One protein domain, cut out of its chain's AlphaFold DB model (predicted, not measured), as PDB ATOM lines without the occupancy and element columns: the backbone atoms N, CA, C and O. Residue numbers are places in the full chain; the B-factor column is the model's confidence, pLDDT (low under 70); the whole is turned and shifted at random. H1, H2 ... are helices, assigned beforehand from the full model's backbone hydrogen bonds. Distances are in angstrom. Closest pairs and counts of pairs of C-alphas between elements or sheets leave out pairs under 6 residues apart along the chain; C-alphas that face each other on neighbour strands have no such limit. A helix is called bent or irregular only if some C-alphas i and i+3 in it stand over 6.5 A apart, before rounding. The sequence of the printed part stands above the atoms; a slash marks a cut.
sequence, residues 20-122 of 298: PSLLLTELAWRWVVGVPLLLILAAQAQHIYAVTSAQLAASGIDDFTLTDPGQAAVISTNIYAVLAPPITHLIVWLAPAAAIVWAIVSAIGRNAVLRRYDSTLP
ATOM      1  N   PRO A  20     292.402 279.759 137.945       92.81
ATOM      2  CA  PRO A  20     291.791 278.512 138.421       92.81
ATOM      3  C   PRO A  20     290.529 278.129 137.639       92.81
ATOM      4  O   PRO A  20     290.186 276.955 137.542       92.81
ATOM      5  N   SER A  21     289.870 279.096 136.991       94.19
ATOM      6  CA  SER A  21     288.719 278.831 136.129       94.19
ATOM      7  C   SER A  21     289.015 277.870 134.973       94.19
ATOM      8  O   SER A  21     288.097 277.205 134.498       94.19
ATOM      9  N   LEU A  22     290.268 277.799 134.499       92.19
ATOM     10  CA  LEU A  22     290.669 276.863 133.443       92.19
ATOM     11  C   LEU A  22     290.655 275.423 133.961       92.19
ATOM     12  O   LEU A  22     290.070 274.555 133.317       92.19
ATOM     13  N   LEU A  23     291.217 275.201 135.153       92.44
ATOM     14  CA  LEU A  23     291.174 273.910 135.833       92.44
ATOM     15  C   LEU A  23     289.738 273.513 136.180       92.44
ATOM     16  O   LEU A  23     289.336 272.399 135.877       92.44
ATOM     17  N   LEU A  24     288.949 274.426 136.754       93.81
ATOM     18  CA  LEU A  24     287.555 274.144 137.111       93.81
ATOM     19  C   LEU A  24     286.715 273.770 135.889       93.81
ATOM     20  O   LEU A  24     285.900 272.860 135.970       93.81
ATOM     21  N   THR A  25     286.932 274.438 134.750       93.75
ATOM     22  CA  THR A  25     286.237 274.090 133.503       93.75
ATOM     23  C   THR A  25     286.662 272.702 133.018       93.75
ATOM     24  O   THR A  25     285.796 271.915 132.645       93.75
ATOM     25  N   GLU A  26     287.964 272.381 133.058       93.06
ATOM     26  CA  GLU A  26     288.483 271.055 132.683       93.06
ATOM     27  C   GLU A  26     287.918 269.945 133.581       93.06
ATOM     28  O   GLU A  26     287.462 268.914 133.089       93.06
ATOM     29  N   LEU A  27     287.906 270.177 134.893       93.81
ATOM     30  CA  LEU A  27     287.385 269.241 135.880       93.81
ATOM     31  C   LEU A  27     285.875 269.047 135.691       93.81
ATOM     32  O   LEU A  27     285.404 267.916 135.618       93.81
ATOM     33  N   ALA A  28     285.118 270.135 135.531       94.69
ATOM     34  CA  ALA A  28     283.666 270.086 135.408       94.69
ATOM     35  C   ALA A  28     283.215 269.195 134.244       94.69
ATOM     36  O   ALA A  28     282.430 268.274 134.458       94.69
ATOM     37  N   TRP A  29     283.731 269.402 133.024       94.25
ATOM     38  CA  TRP A  29     283.282 268.595 131.882       94.25
ATOM     39  C   TRP A  29     283.687 267.122 132.015       94.25
ATOM     40  O   TRP A  29     282.932 266.240 131.600       94.25
ATOM     41  N   ARG A  30     284.851 266.833 132.613       93.19
ATOM     42  CA  ARG A  30     285.305 265.456 132.841       93.19
ATOM     43  C   ARG A  30     284.420 264.734 133.833       93.19
ATOM     44  O   ARG A  30     284.074 263.584 133.595       93.19
ATOM     45  N   TRP A  31     284.041 265.405 134.911       92.94
ATOM     46  CA  TRP A  31     283.219 264.825 135.967       92.94
ATOM     47  C   TRP A  31     281.763 264.651 135.538       92.94
ATOM     48  O   TRP A  31     281.153 263.652 135.907       92.94
ATOM     49  N   VAL A  32     281.245 265.538 134.680       94.12
ATOM     50  CA  VAL A  32     279.915 265.396 134.058       94.12
ATOM     51  C   VAL A  32     279.767 264.069 133.306       94.12
ATOM     52  O   VAL A  32     278.672 263.524 133.267       94.12
ATOM     53  N   VAL A  33     280.845 263.521 132.738       93.31
ATOM     54  CA  VAL A  33     280.820 262.199 132.080       93.31
ATOM     55  C   VAL A  33     281.345 261.099 132.995       93.31
ATOM     56  O   VAL A  33     280.785 260.008 133.038       93.31
ATOM     57  N   GLY A  34     282.417 261.383 133.731       91.88
ATOM     58  CA  GLY A  34     283.117 260.421 134.571       91.88
ATOM     59  C   GLY A  34     282.252 259.899 135.709       91.88
ATOM     60  O   GLY A  34     282.193 258.691 135.898       91.88
ATOM     61  N   VAL A  35     281.538 260.774 136.428       93.81
ATOM     62  CA  VAL A  35     280.694 260.352 137.556       93.81
ATOM     63  C   VAL A  35     279.531 259.474 137.082       93.81
ATOM     64  O   VAL A  35     279.417 258.361 137.593       93.81
ATOM     65  N   PRO A  36     278.714 259.865 136.079       96.50
ATOM     66  CA  PRO A  36     277.667 258.979 135.574       96.50
ATOM     67  C   PRO A  36     278.204 257.654 135.033       96.50
ATOM     68  O   PRO A  36     277.621 256.610 135.307       96.50
ATOM     69  N   LEU A  37     279.331 257.667 134.312       95.06
ATOM     70  CA  LEU A  37     279.940 256.437 133.808       95.06
ATOM     71  C   LEU A  37     280.392 255.518 134.950       95.06
ATOM     72  O   LEU A  37     280.144 254.319 134.887       95.06
ATOM     73  N   LEU A  38     281.003 256.065 136.005       93.94
ATOM     74  CA  LEU A  38     281.385 255.301 137.196       93.94
ATOM     75  C   LEU A  38     280.168 254.718 137.918       93.94
ATOM     76  O   LEU A  38     280.217 253.565 138.330       93.94
ATOM     77  N   LEU A  39     279.072 255.471 138.032       96.19
ATOM     78  CA  LEU A  39     277.826 254.975 138.623       96.19
ATOM     79  C   LEU A  39     277.214 253.841 137.792       96.19
ATOM     80  O   LEU A  39     276.793 252.834 138.355       96.19
ATOM     81  N   ILE A  40     277.212 253.969 136.459       96.81
ATOM     82  CA  ILE A  40     276.767 252.901 135.553       96.81
ATOM     83  C   ILE A  40     277.655 251.665 135.724       96.81
ATOM     84  O   ILE A  40     277.135 250.565 135.883       96.81
ATOM     85  N   LEU A  41     278.980 251.829 135.733       95.81
ATOM     86  CA  LEU A  41     279.920 250.725 135.932       95.81
ATOM     87  C   LEU A  41     279.728 250.051 137.295       95.81
ATOM     88  O   LEU A  41     279.734 248.828 137.358       95.81
ATOM     89  N   ALA A  42     279.510 250.821 138.363       95.19
ATOM     90  CA  ALA A  42     279.251 250.291 139.697       95.19
ATOM     91  C   ALA A  42     277.937 249.500 139.750       95.19
ATOM     92  O   ALA A  42     277.923 248.377 140.247       95.19
ATOM     93  N   ALA A  43     276.856 250.040 139.179       97.25
ATOM     94  CA  ALA A  43     275.567 249.355 139.113       97.25
ATOM     95  C   ALA A  43     275.656 248.047 138.309       97.25
ATOM     96  O   ALA A  43     275.128 247.019 138.727       97.25
ATOM     97  N   GLN A  44     276.368 248.061 137.180       96.69
ATOM     98  CA  GLN A  44     276.576 246.868 136.359       96.69
ATOM     99  C   GLN A  44     277.485 245.846 137.050       96.69
ATOM    100  O   GLN A  44     277.188 244.657 137.021       96.69
ATOM    101  N   ALA A  45     278.548 246.286 137.726       94.94
ATOM    102  CA  ALA A  45     279.412 245.407 138.508       94.94
ATOM    103  C   ALA A  45     278.643 244.730 139.653       94.94
ATOM    104  O   ALA A  45     278.770 243.523 139.840       94.94
ATOM    105  N   GLN A  46     277.795 245.477 140.367       95.94
ATOM    106  CA  GLN A  46     276.918 244.930 141.405       95.94
ATOM    107  C   GLN A  46     275.903 243.940 140.839       95.94
ATOM    108  O   GLN A  46     275.701 242.879 141.422       95.94
ATOM    109  N   HIS A  47     275.291 244.252 139.695       96.31
ATOM    110  CA  HIS A  47     274.362 243.344 139.029       96.31
ATOM    111  C   HIS A  47     275.049 242.038 138.607       96.31
ATOM    112  O   HIS A  47     274.540 240.958 138.894       96.31
ATOM    113  N   ILE A  48     276.223 242.126 137.971       95.69
ATOM    114  CA  ILE A  48     277.014 240.950 137.589       95.69
ATOM    115  C   ILE A  48     277.355 240.134 138.834       95.69
ATOM    116  O   ILE A  48     277.069 238.943 138.851       95.69
ATOM    117  N   TYR A  49     277.880 240.771 139.884       94.94
ATOM    118  CA  TYR A  49     278.214 240.097 141.136       94.94
ATOM    119  C   TYR A  49     277.002 239.405 141.770       94.94
ATOM    120  O   TYR A  49     277.104 238.254 142.177       94.94
ATOM    121  N   ALA A  50     275.838 240.057 141.814       95.62
ATOM    122  CA  ALA A  50     274.628 239.464 142.376       95.62
ATOM    123  C   ALA A  50     274.227 238.179 141.635       95.62
ATOM    124  O   ALA A  50     273.928 237.170 142.275       95.62
ATOM    125  N   VAL A  51     274.284 238.191 140.299       95.00
ATOM    126  CA  VAL A  51     273.908 237.047 139.453       95.00
ATOM    127  C   VAL A  51     274.963 235.936 139.467       95.00
ATOM    128  O   VAL A  51     274.608 234.763 139.390       95.00
ATOM    129  N   THR A  52     276.251 236.273 139.582       94.69
ATOM    130  CA  THR A  52     277.346 235.288 139.540       94.69
ATOM    131  C   THR A  52     277.835 234.839 140.913       94.69
ATOM    132  O   THR A  52     278.594 233.879 140.977       94.69
ATOM    133  N   SER A  53     277.393 235.467 142.005       93.81
ATOM    134  CA  SER A  53     277.887 235.243 143.375       93.81
ATOM    135  C   SER A  53     277.997 233.767 143.770       93.81
ATOM    136  O   SER A  53     279.052 233.334 144.226       93.81
ATOM    137  N   ALA A  54     276.953 232.970 143.532       93.25
ATOM    138  CA  ALA A  54     276.954 231.542 143.855       93.25
ATOM    139  C   ALA A  54     277.984 230.742 143.034       93.25
ATOM    140  O   ALA A  54     278.645 229.849 143.558       93.25
ATOM    141  N   GLN A  55     278.148 231.072 141.750       93.25
ATOM    142  CA  GLN A  55     279.133 230.431 140.871       93.25
ATOM    143  C   GLN A  55     280.562 230.888 141.189       93.25
ATOM    144  O   GLN A  55     281.497 230.105 141.070       93.25
ATOM    145  N   LEU A  56     280.722 232.139 141.628       92.06
ATOM    146  CA  LEU A  56     281.994 232.693 142.079       92.06
ATOM    147  C   LEU A  56     282.456 232.043 143.389       92.06
ATOM    148  O   LEU A  56     283.631 231.738 143.547       92.06
ATOM    149  N   ALA A  57     281.534 231.769 144.312       92.06
ATOM    150  CA  ALA A  57     281.850 230.982 145.502       92.06
ATOM    151  C   ALA A  57     282.310 229.565 145.110       92.06
ATOM    152  O   ALA A  57     283.325 229.073 145.596       92.06
ATOM    153  N   ALA A  58     281.629 228.941 144.142       91.88
ATOM    154  CA  ALA A  58     282.002 227.623 143.627       91.88
ATOM    155  C   ALA A  58     283.335 227.595 142.850       91.88
ATOM    156  O   ALA A  58     283.884 226.514 142.644       91.88
ATOM    157  N   SER A  59     283.885 228.743 142.427       90.06
ATOM    158  CA  SER A  59     285.182 228.785 141.738       90.06
ATOM    159  C   SER A  59     286.383 228.618 142.677       90.06
ATOM    160  O   SER A  59     287.509 228.564 142.185       90.06
ATOM    161  N   GLY A  60     286.156 228.561 143.996       89.12
ATOM    162  CA  GLY A  60     287.212 228.476 145.008       89.12
ATOM    163  C   GLY A  60     287.909 229.815 145.254       89.12
ATOM    164  O   GLY A  60     289.085 229.837 145.595       89.12
ATOM    165  N   ILE A  61     287.217 230.943 145.034       90.56
ATOM    166  CA  ILE A  61     287.807 232.281 145.220       90.56
ATOM    167  C   ILE A  61     288.310 232.503 146.655       90.56
ATOM    168  O   ILE A  61     289.319 233.175 146.848       90.56
ATOM    169  N   ASP A  62     287.647 231.887 147.634       91.38
ATOM    170  CA  ASP A  62     288.014 231.965 149.050       91.38
ATOM    171  C   ASP A  62     289.287 231.161 149.378       91.38
ATOM    172  O   ASP A  62     289.965 231.454 150.360       91.38
ATOM    173  N   ASP A  63     289.660 230.210 148.515       90.12
ATOM    174  CA  ASP A  63     290.872 229.393 148.632       90.12
ATOM    175  C   ASP A  63     292.058 229.980 147.841       90.12
ATOM    176  O   ASP A  63     293.098 229.333 147.682       90.12
ATOM    177  N   PHE A  64     291.924 231.195 147.296       88.19
ATOM    178  CA  PHE A  64     292.977 231.814 146.496       88.19
ATOM    179  C   PHE A  64     294.217 232.107 147.349       88.19
ATOM    180  O   PHE A  64     294.195 232.937 148.259       88.19
ATOM    181  N   THR A  65     295.340 231.475 147.003       87.25
ATOM    182  CA  THR A  65     296.635 231.706 147.647       87.25
ATOM    183  C   THR A  65     297.703 232.116 146.638       87.25
ATOM    184  O   THR A  65     297.751 231.628 145.513       87.25
ATOM    185  N   LEU A  66     298.610 233.001 147.059       81.81
ATOM    186  CA  LEU A  66     299.788 233.388 146.275       81.81
ATOM    187  C   LEU A  66     300.943 232.378 146.392       81.81
ATOM    188  O   LEU A  66     301.921 232.486 145.655       81.81
ATOM    189  N   THR A  67     300.861 231.422 147.323       90.00
ATOM    190  CA  THR A  67     301.933 230.442 147.577       90.00
ATOM    191  C   THR A  67     301.858 229.210 146.681       90.00
ATOM    192  O   THR A  67     302.867 228.528 146.531       90.00
ATOM    193  N   ASP A  68     300.699 228.943 146.074       88.50
ATOM    194  CA  ASP A  68     300.501 227.871 145.096       88.50
ATOM    195  C   ASP A  68     300.064 228.468 143.744       88.50
ATOM    196  O   ASP A  68     298.872 228.670 143.494       88.50
ATOM    197  N   PRO A  69     301.024 228.765 142.847       85.56
ATOM    198  CA  PRO A  69     300.730 229.320 141.531       85.56
ATOM    199  C   PRO A  69     299.848 228.413 140.663       85.56
ATOM    200  O   PRO A  69     299.119 228.919 139.810       85.56
ATOM    201  N   GLY A  70     299.909 227.089 140.857       88.50
ATOM    202  CA  GLY A  70     299.110 226.132 140.096       88.50
ATOM    203  C   GLY A  70     297.639 226.227 140.481       88.50
ATOM    204  O   GLY A  70     296.781 226.418 139.617       88.50
ATOM    205  N   GLN A  71     297.356 226.188 141.784       89.94
ATOM    206  CA  GLN A  71     296.004 226.394 142.305       89.94
ATOM    207  C   GLN A  71     295.468 227.785 141.936       89.94
ATOM    208  O   GLN A  71     294.343 227.901 141.447       89.94
ATOM    209  N   ALA A  72     296.281 228.836 142.087       89.62
ATOM    210  CA  ALA A  72     295.905 230.199 141.718       89.62
ATOM    211  C   ALA A  72     295.535 230.326 140.231       89.62
ATOM    212  O   ALA A  72     294.571 231.020 139.894       89.62
ATOM    213  N   ALA A  73     296.256 229.643 139.336       88.50
ATOM    214  CA  ALA A  73     295.954 229.627 137.906       88.50
ATOM    215  C   ALA A  73     294.617 228.927 137.602       88.50
ATOM    216  O   ALA A  73     293.825 229.435 136.802       88.50
ATOM    217  N   VAL A  74     294.327 227.804 138.269       91.50
ATOM    218  CA  VAL A  74     293.048 227.085 138.128       91.50
ATOM    219  C   VAL A  74     291.885 227.940 138.635       91.50
ATOM    220  O   VAL A  74     290.917 228.141 137.901       91.50
ATOM    221  N   ILE A  75     291.999 228.515 139.837       93.62
ATOM    222  CA  ILE A  75     290.977 229.411 140.402       93.62
ATOM    223  C   ILE A  75     290.756 230.616 139.477       93.62
ATOM    224  O   ILE A  75     289.616 230.942 139.153       93.62
ATOM    225  N   SER A  76     291.829 231.236 138.973       91.94
ATOM    226  CA  SER A  76     291.732 232.362 138.030       91.94
ATOM    227  C   SER A  76     291.002 231.980 136.740       91.94
ATOM    228  O   SER A  76     290.186 232.755 136.241       91.94
ATOM    229  N   THR A  77     291.253 230.776 136.220       92.12
ATOM    230  CA  THR A  77     290.572 230.244 135.029       92.12
ATOM    231  C   THR A  77     289.082 230.027 135.294       92.12
ATOM    232  O   THR A  77     288.248 230.410 134.474       92.12
ATOM    233  N   ASN A  78     288.729 229.489 136.464       94.06
ATOM    234  CA  ASN A  78     287.337 229.279 136.863       94.06
ATOM    235  C   ASN A  78     286.592 230.611 137.045       94.06
ATOM    236  O   ASN A  78     285.490 230.779 136.523       94.06
ATOM    237  N   ILE A  79     287.212 231.587 137.719       94.81
ATOM    238  CA  ILE A  79     286.669 232.947 137.865       94.81
ATOM    239  C   ILE A  79     286.455 233.578 136.486       94.81
ATOM    240  O   ILE A  79     285.397 234.157 136.224       94.81
ATOM    241  N   TYR A  80     287.435 233.452 135.587       93.81
ATOM    242  CA  TYR A  80     287.329 233.964 134.225       93.81
ATOM    243  C   TYR A  80     286.161 233.323 133.470       93.81
ATOM    244  O   TYR A  80     285.388 234.042 132.843       93.81
ATOM    245  N   ALA A  81     285.972 232.006 133.566       94.75
ATOM    246  CA  ALA A  81     284.871 231.311 132.899       94.75
ATOM    247  C   ALA A  81     283.486 231.813 133.355       94.75
ATOM    248  O   ALA A  81     282.570 231.915 132.539       94.75
ATOM    249  N   VAL A  82     283.344 232.175 134.634       95.44
ATOM    250  CA  VAL A  82     282.103 232.730 135.202       95.44
ATOM    251  C   VAL A  82     281.897 234.197 134.800       95.44
ATOM    252  O   VAL A  82     280.796 234.596 134.419       95.44
ATOM    253  N   LEU A  83     282.945 235.024 134.877       95.44
ATOM    254  CA  LEU A  83     282.835 236.476 134.697       95.44
ATOM    255  C   LEU A  83     282.970 236.947 133.245       95.44
ATOM    256  O   LEU A  83     282.409 237.987 132.891       95.44
ATOM    257  N   ALA A  84     283.694 236.226 132.390       94.00
ATOM    258  CA  ALA A  84     283.962 236.666 131.023       94.00
ATOM    259  C   ALA A  84     282.682 236.847 130.186       94.00
ATOM    260  O   ALA A  84     282.562 237.896 129.545       94.00
ATOM    261  N   PRO A  85     281.690 235.933 130.192       95.44
ATOM    262  CA  PRO A  85     280.476 236.113 129.392       95.44
ATOM    263  C   PRO A  85     279.678 237.395 129.719       95.44
ATOM    264  O   PRO A  85     279.437 238.186 128.801       95.44
ATOM    265  N   PRO A  86     279.304 237.692 130.983       95.38
ATOM    266  CA  PRO A  86     278.559 238.916 131.285       95.38
ATOM    267  C   PRO A  86     279.393 240.189 131.077       95.38
ATOM    268  O   PRO A  86     278.864 241.197 130.602       95.38
ATOM    269  N   ILE A  87     280.698 240.155 131.374       95.19
ATOM    270  CA  ILE A  87     281.588 241.307 131.174       95.19
ATOM    271  C   ILE A  87     281.765 241.612 129.683       95.19
ATOM    272  O   ILE A  87     281.674 242.771 129.280       95.19
ATOM    273  N   THR A  88     281.990 240.597 128.846       94.06
ATOM    274  CA  THR A  88     282.159 240.791 127.396       94.06
ATOM    275  C   THR A  88     280.888 241.345 126.764       94.06
ATOM    276  O   THR A  88     280.966 242.321 126.015       94.06
ATOM    277  N   HIS A  89     279.718 240.813 127.129       94.50
ATOM    278  CA  HIS A  89     278.432 241.338 126.673       94.50
ATOM    279  C   HIS A  89     278.249 242.820 127.040       94.50
ATOM    280  O   HIS A  89     277.852 243.627 126.198       94.50
ATOM    281  N   LEU A  90     278.592 243.205 128.274       94.94
ATOM    282  CA  LEU A  90     278.534 244.599 128.711       94.94
ATOM    283  C   LEU A  90     279.511 245.488 127.930       94.94
ATOM    284  O   LEU A  90     279.122 246.553 127.448       94.94
ATOM    285  N   ILE A  91     280.773 245.070 127.796       93.69
ATOM    286  CA  ILE A  91     281.834 245.852 127.146       93.69
ATOM    287  C   ILE A  91     281.507 246.116 125.674       93.69
ATOM    288  O   ILE A  91     281.722 247.236 125.213       93.69
ATOM    289  N   VAL A  92     280.947 245.139 124.954       94.88
ATOM    290  CA  VAL A  92     280.589 245.278 123.530       94.88
ATOM    291  C   VAL A  92     279.639 246.453 123.282       94.88
ATOM    292  O   VAL A  92     279.742 247.096 122.241       94.88
ATOM    293  N   TRP A  93     278.771 246.788 124.239       94.75
ATOM    294  CA  TRP A  93     277.843 247.916 124.123       94.75
ATOM    295  C   TRP A  93     278.320 249.170 124.851       94.75
ATOM    296  O   TRP A  93     278.301 250.272 124.295       94.75
ATOM    297  N   LEU A  94     278.772 249.017 126.095       94.81
ATOM    298  CA  LEU A  94     279.128 250.143 126.948       94.81
ATOM    299  C   LEU A  94     280.415 250.823 126.481       94.81
ATOM    300  O   LEU A  94     280.480 252.049 126.494       94.81
ATOM    301  N   ALA A  95     281.423 250.067 126.035       93.12
ATOM    302  CA  ALA A  95     282.692 250.645 125.601       93.12
ATOM    303  C   ALA A  95     282.557 251.550 124.362       93.12
ATOM    304  O   ALA A  95     283.034 252.686 124.433       93.12
ATOM    305  N   PRO A  96     281.904 251.145 123.247       95.38
ATOM    306  CA  PRO A  96     281.735 252.044 122.105       95.38
ATOM    307  C   PRO A  96     280.831 253.236 122.435       95.38
ATOM    308  O   PRO A  96     281.149 254.358 122.039       95.38
ATOM    309  N   ALA A  97     279.756 253.038 123.207       95.81
ATOM    310  CA  ALA A  97     278.896 254.135 123.644       95.81
ATOM    311  C   ALA A  97     279.673 255.153 124.497       95.81
ATOM    312  O   ALA A  97     279.662 256.352 124.204       95.81
ATOM    313  N   ALA A  98     280.420 254.680 125.499       94.75
ATOM    314  CA  ALA A  98     281.266 255.514 126.343       94.75
ATOM    315  C   ALA A  98     282.359 256.221 125.530       94.75
ATOM    316  O   ALA A  98     282.606 257.403 125.755       94.75
ATOM    317  N   ALA A  99     282.972 255.549 124.550       94.25
ATOM    318  CA  ALA A  99     283.971 256.143 123.666       94.25
ATOM    319  C   ALA A  99     283.401 257.301 122.831       94.25
ATOM    320  O   ALA A  99     284.042 258.348 122.726       94.25
ATOM    321  N   ILE A 100     282.197 257.141 122.268       96.00
ATOM    322  CA  ILE A 100     281.521 258.178 121.475       96.00
ATOM    323  C   ILE A 100     281.142 259.368 122.361       96.00
ATOM    324  O   ILE A 100     281.500 260.506 122.045       96.00
ATOM    325  N   VAL A 101     280.471 259.113 123.488       95.75
ATOM    326  CA  VAL A 101     280.068 260.159 124.442       95.75
ATOM    327  C   VAL A 101     281.297 260.911 124.947       95.75
ATOM    328  O   VAL A 101     281.337 262.141 124.895       95.75
ATOM    329  N   TRP A 102     282.342 260.187 125.355       95.12
ATOM    330  CA  TRP A 102     283.596 260.781 125.797       95.12
ATOM    331  C   TRP A 102     284.252 261.620 124.703       95.12
ATOM    332  O   TRP A 102     284.686 262.733 124.983       95.12
ATOM    333  N   ALA A 103     284.320 261.137 123.459       94.94
ATOM    334  CA  ALA A 103     284.932 261.882 122.361       94.94
ATOM    335  C   ALA A 103     284.221 263.218 122.103       94.94
ATOM    336  O   ALA A 103     284.892 264.243 121.952       94.94
ATOM    337  N   ILE A 104     282.884 263.221 122.109       95.44
ATOM    338  CA  ILE A 104     282.068 264.425 121.907       95.44
ATOM    339  C   ILE A 104     282.248 265.397 123.073       95.44
ATOM    340  O   ILE A 104     282.599 266.560 122.862       95.44
ATOM    341  N   VAL A 105     282.054 264.937 124.311       95.75
ATOM    342  CA  VAL A 105     282.124 265.820 125.482       95.75
ATOM    343  C   VAL A 105     283.549 266.327 125.711       95.75
ATOM    344  O   VAL A 105     283.734 267.505 125.999       95.75
ATOM    345  N   SER A 106     284.568 265.494 125.487       93.94
ATOM    346  CA  SER A 106     285.983 265.894 125.535       93.94
ATOM    347  C   SER A 106     286.315 266.958 124.494       93.94
ATOM    348  O   SER A 106     287.046 267.904 124.786       93.94
ATOM    349  N   ALA A 107     285.768 266.860 123.281       93.25
ATOM    350  CA  ALA A 107     285.960 267.879 122.257       93.25
ATOM    351  C   ALA A 107     285.301 269.212 122.626       93.25
ATOM    352  O   ALA A 107     285.932 270.261 122.478       93.25
ATOM    353  N   ILE A 108     284.071 269.179 123.148       94.94
ATOM    354  CA  ILE A 108     283.353 270.370 123.624       94.94
ATOM    355  C   ILE A 108     284.099 271.001 124.806       94.94
ATOM    356  O   ILE A 108     284.408 272.191 124.773       94.94
ATOM    357  N   GLY A 109     284.442 270.196 125.812       93.62
ATOM    358  CA  GLY A 109     285.141 270.618 127.020       93.62
ATOM    359  C   GLY A 109     286.506 271.229 126.723       93.62
ATOM    360  O   GLY A 109     286.789 272.349 127.143       93.62
ATOM    361  N   ARG A 110     287.330 270.564 125.901       91.69
ATOM    362  CA  ARG A 110     288.640 271.099 125.494       91.69
ATOM    363  C   ARG A 110     288.517 272.368 124.662       91.69
ATOM    364  O   ARG A 110     289.300 273.291 124.862       91.69
ATOM    365  N   ASN A 111     287.543 272.445 123.757       92.69
ATOM    366  CA  ASN A 111     287.280 273.671 123.004       92.69
ATOM    367  C   ASN A 111     286.878 274.819 123.946       92.69
ATOM    368  O   ASN A 111     287.362 275.934 123.781       92.69
ATOM    369  N   ALA A 112     286.064 274.549 124.972       93.69
ATOM    370  CA  ALA A 112     285.683 275.536 125.980       93.69
ATOM    371  C   ALA A 112     286.880 276.010 126.822       93.69
ATOM    372  O   ALA A 112     287.071 277.215 126.976       93.69
ATOM    373  N   VAL A 113     287.726 275.094 127.309       93.31
ATOM    374  CA  VAL A 113     288.943 275.432 128.074       93.31
ATOM    375  C   VAL A 113     289.897 276.281 127.237       93.31
ATOM    376  O   VAL A 113     290.366 277.323 127.696       93.31
ATOM    377  N   LEU A 114     290.151 275.880 125.989       91.75
ATOM    378  CA  LEU A 114     291.073 276.592 125.107       91.75
ATOM    379  C   LEU A 114     290.530 277.960 124.684       91.75
ATOM    380  O   LEU A 114     291.281 278.929 124.715       91.75
ATOM    381  N   ARG A 115     289.231 278.078 124.380       91.88
ATOM    382  CA  ARG A 115     288.605 279.376 124.073       91.88
ATOM    383  C   ARG A 115     288.520 280.303 125.283       91.88
ATOM    384  O   ARG A 115     288.532 281.518 125.119       91.88
ATOM    385  N   ARG A 116     288.446 279.752 126.499       92.75
ATOM    386  CA  ARG A 116     288.507 280.535 127.741       92.75
ATOM    387  C   ARG A 116     289.913 281.055 128.025       92.75
ATOM    388  O   ARG A 116     290.058 282.136 128.586       92.75
ATOM    389  N   TYR A 117     290.936 280.293 127.651       92.12
ATOM    390  CA  TYR A 117     292.311 280.780 127.671       92.12
ATOM    391  C   TYR A 117     292.535 281.847 126.589       92.12
ATOM    392  O   TYR A 117     293.179 282.861 126.853       92.12
ATOM    393  N   ASP A 118     291.975 281.632 125.398       90.88
ATOM    394  CA  ASP A 118     292.157 282.489 124.237       90.88
ATOM    395  C   ASP A 118     290.923 282.511 123.325       90.88
ATOM    396  O   ASP A 118     290.648 281.576 122.568       90.88
ATOM    397  N   SER A 119     290.202 283.630 123.359       90.00
ATOM    398  CA  SER A 119     288.946 283.814 122.631       90.00
ATOM    399  C   SER A 119     289.109 283.913 121.113       90.00
ATOM    400  O   SER A 119     288.108 283.821 120.402       90.00
ATOM    401  N   THR A 120     290.337 284.082 120.605       90.31
ATOM    402  CA  THR A 120     290.617 284.175 119.161       90.31
ATOM    403  C   THR A 120     290.597 282.819 118.456       90.31
ATOM    404  O   THR A 120     290.553 282.764 117.227       90.31
ATOM    405  N   LEU A 121     290.613 281.716 119.212       88.88
ATOM    406  CA  LEU A 121     290.595 280.369 118.651       88.88
ATOM    407  C   LEU A 121     289.215 280.019 118.058       88.88
ATOM    408  O   LEU A 121     288.181 280.288 118.686       88.88
ATOM    409  N   PRO A 122     289.175 279.376 116.874       91.06
ATOM    410  CA  PRO A 122     287.930 278.956 116.245       91.06
ATOM    411  C   PRO A 122     287.243 277.857 117.059       91.06
ATOM    412  O   PRO A 122     287.884 277.039 117.717       91.06
TER     413      PRO A 122
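This is residues 20 to 122 of the 298 residues of an uncharacterized protein of Silvibacterium bohemicum (UniProt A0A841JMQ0). Two long helical stretches, H1 and the arm H2b, run side by side in opposite ways and make the long limb of an L. At one end of this limb the path turns: H1 kinks near residue 52, and the arm H2a of the bent helix H2 stands across that end as the short limb, with the link from H1 beside it. The 103 printed residues hold two named helices, H1 then H2, and no named strand; the class is all helix. The whole is extended, with a radius of gyration of the C-alphas of 20.6 A, and a rod in outline, spanning 62 by 29 by 18 A.

H1, residues 20 to 58, is irregular, with C-alphas 51 and 54 7.7 A apart, and has a kink of 60 degrees near residue 52. H2, residues 69 to 117, was assigned as one helix by its hydrogen bonds but is bent, with C-alphas 82 and 85 6.9 A apart. Its arms H2a, residues 69 to 82, and H2b, residues 85 to 117, are about perpendicular at 85 degrees. H1 and H2b touch at a shallow tilt of 7 degrees, opposite ways; their closest C-alphas, of Trp 29 and Gly 109, are 5.6 A apart. H1, with residues 52 to 56 alone, touches residues 79 to 82 of H2a; the closest C-alphas, of Leu 56 and Ile 79, are 6.3 A apart. Every O i to N i+4 pair is within hydrogen-bond range in H2a, against 31 of 35 in H1 and 27 of 29 in H2b.

H1 begins at C-alpha 20 (291.791, 278.512, 138.421) and is 52.1 A long. H2a is 20.0 A long from C-alpha 69 (300.730, 229.320, 141.531). H2b, with a kink of 32 degrees near residue 96, is 46.2 A long and ends at C-alpha 117 (292.311, 280.780, 127.671).

The C-alphas farthest apart, of Asp 68 and Thr 120, are 62.8 A apart. The printed part has no cut, and the link from H1 to H2, 10 residues, is short. No printed residue is under 70 in pLDDT; the mean of the printed part is 93.2.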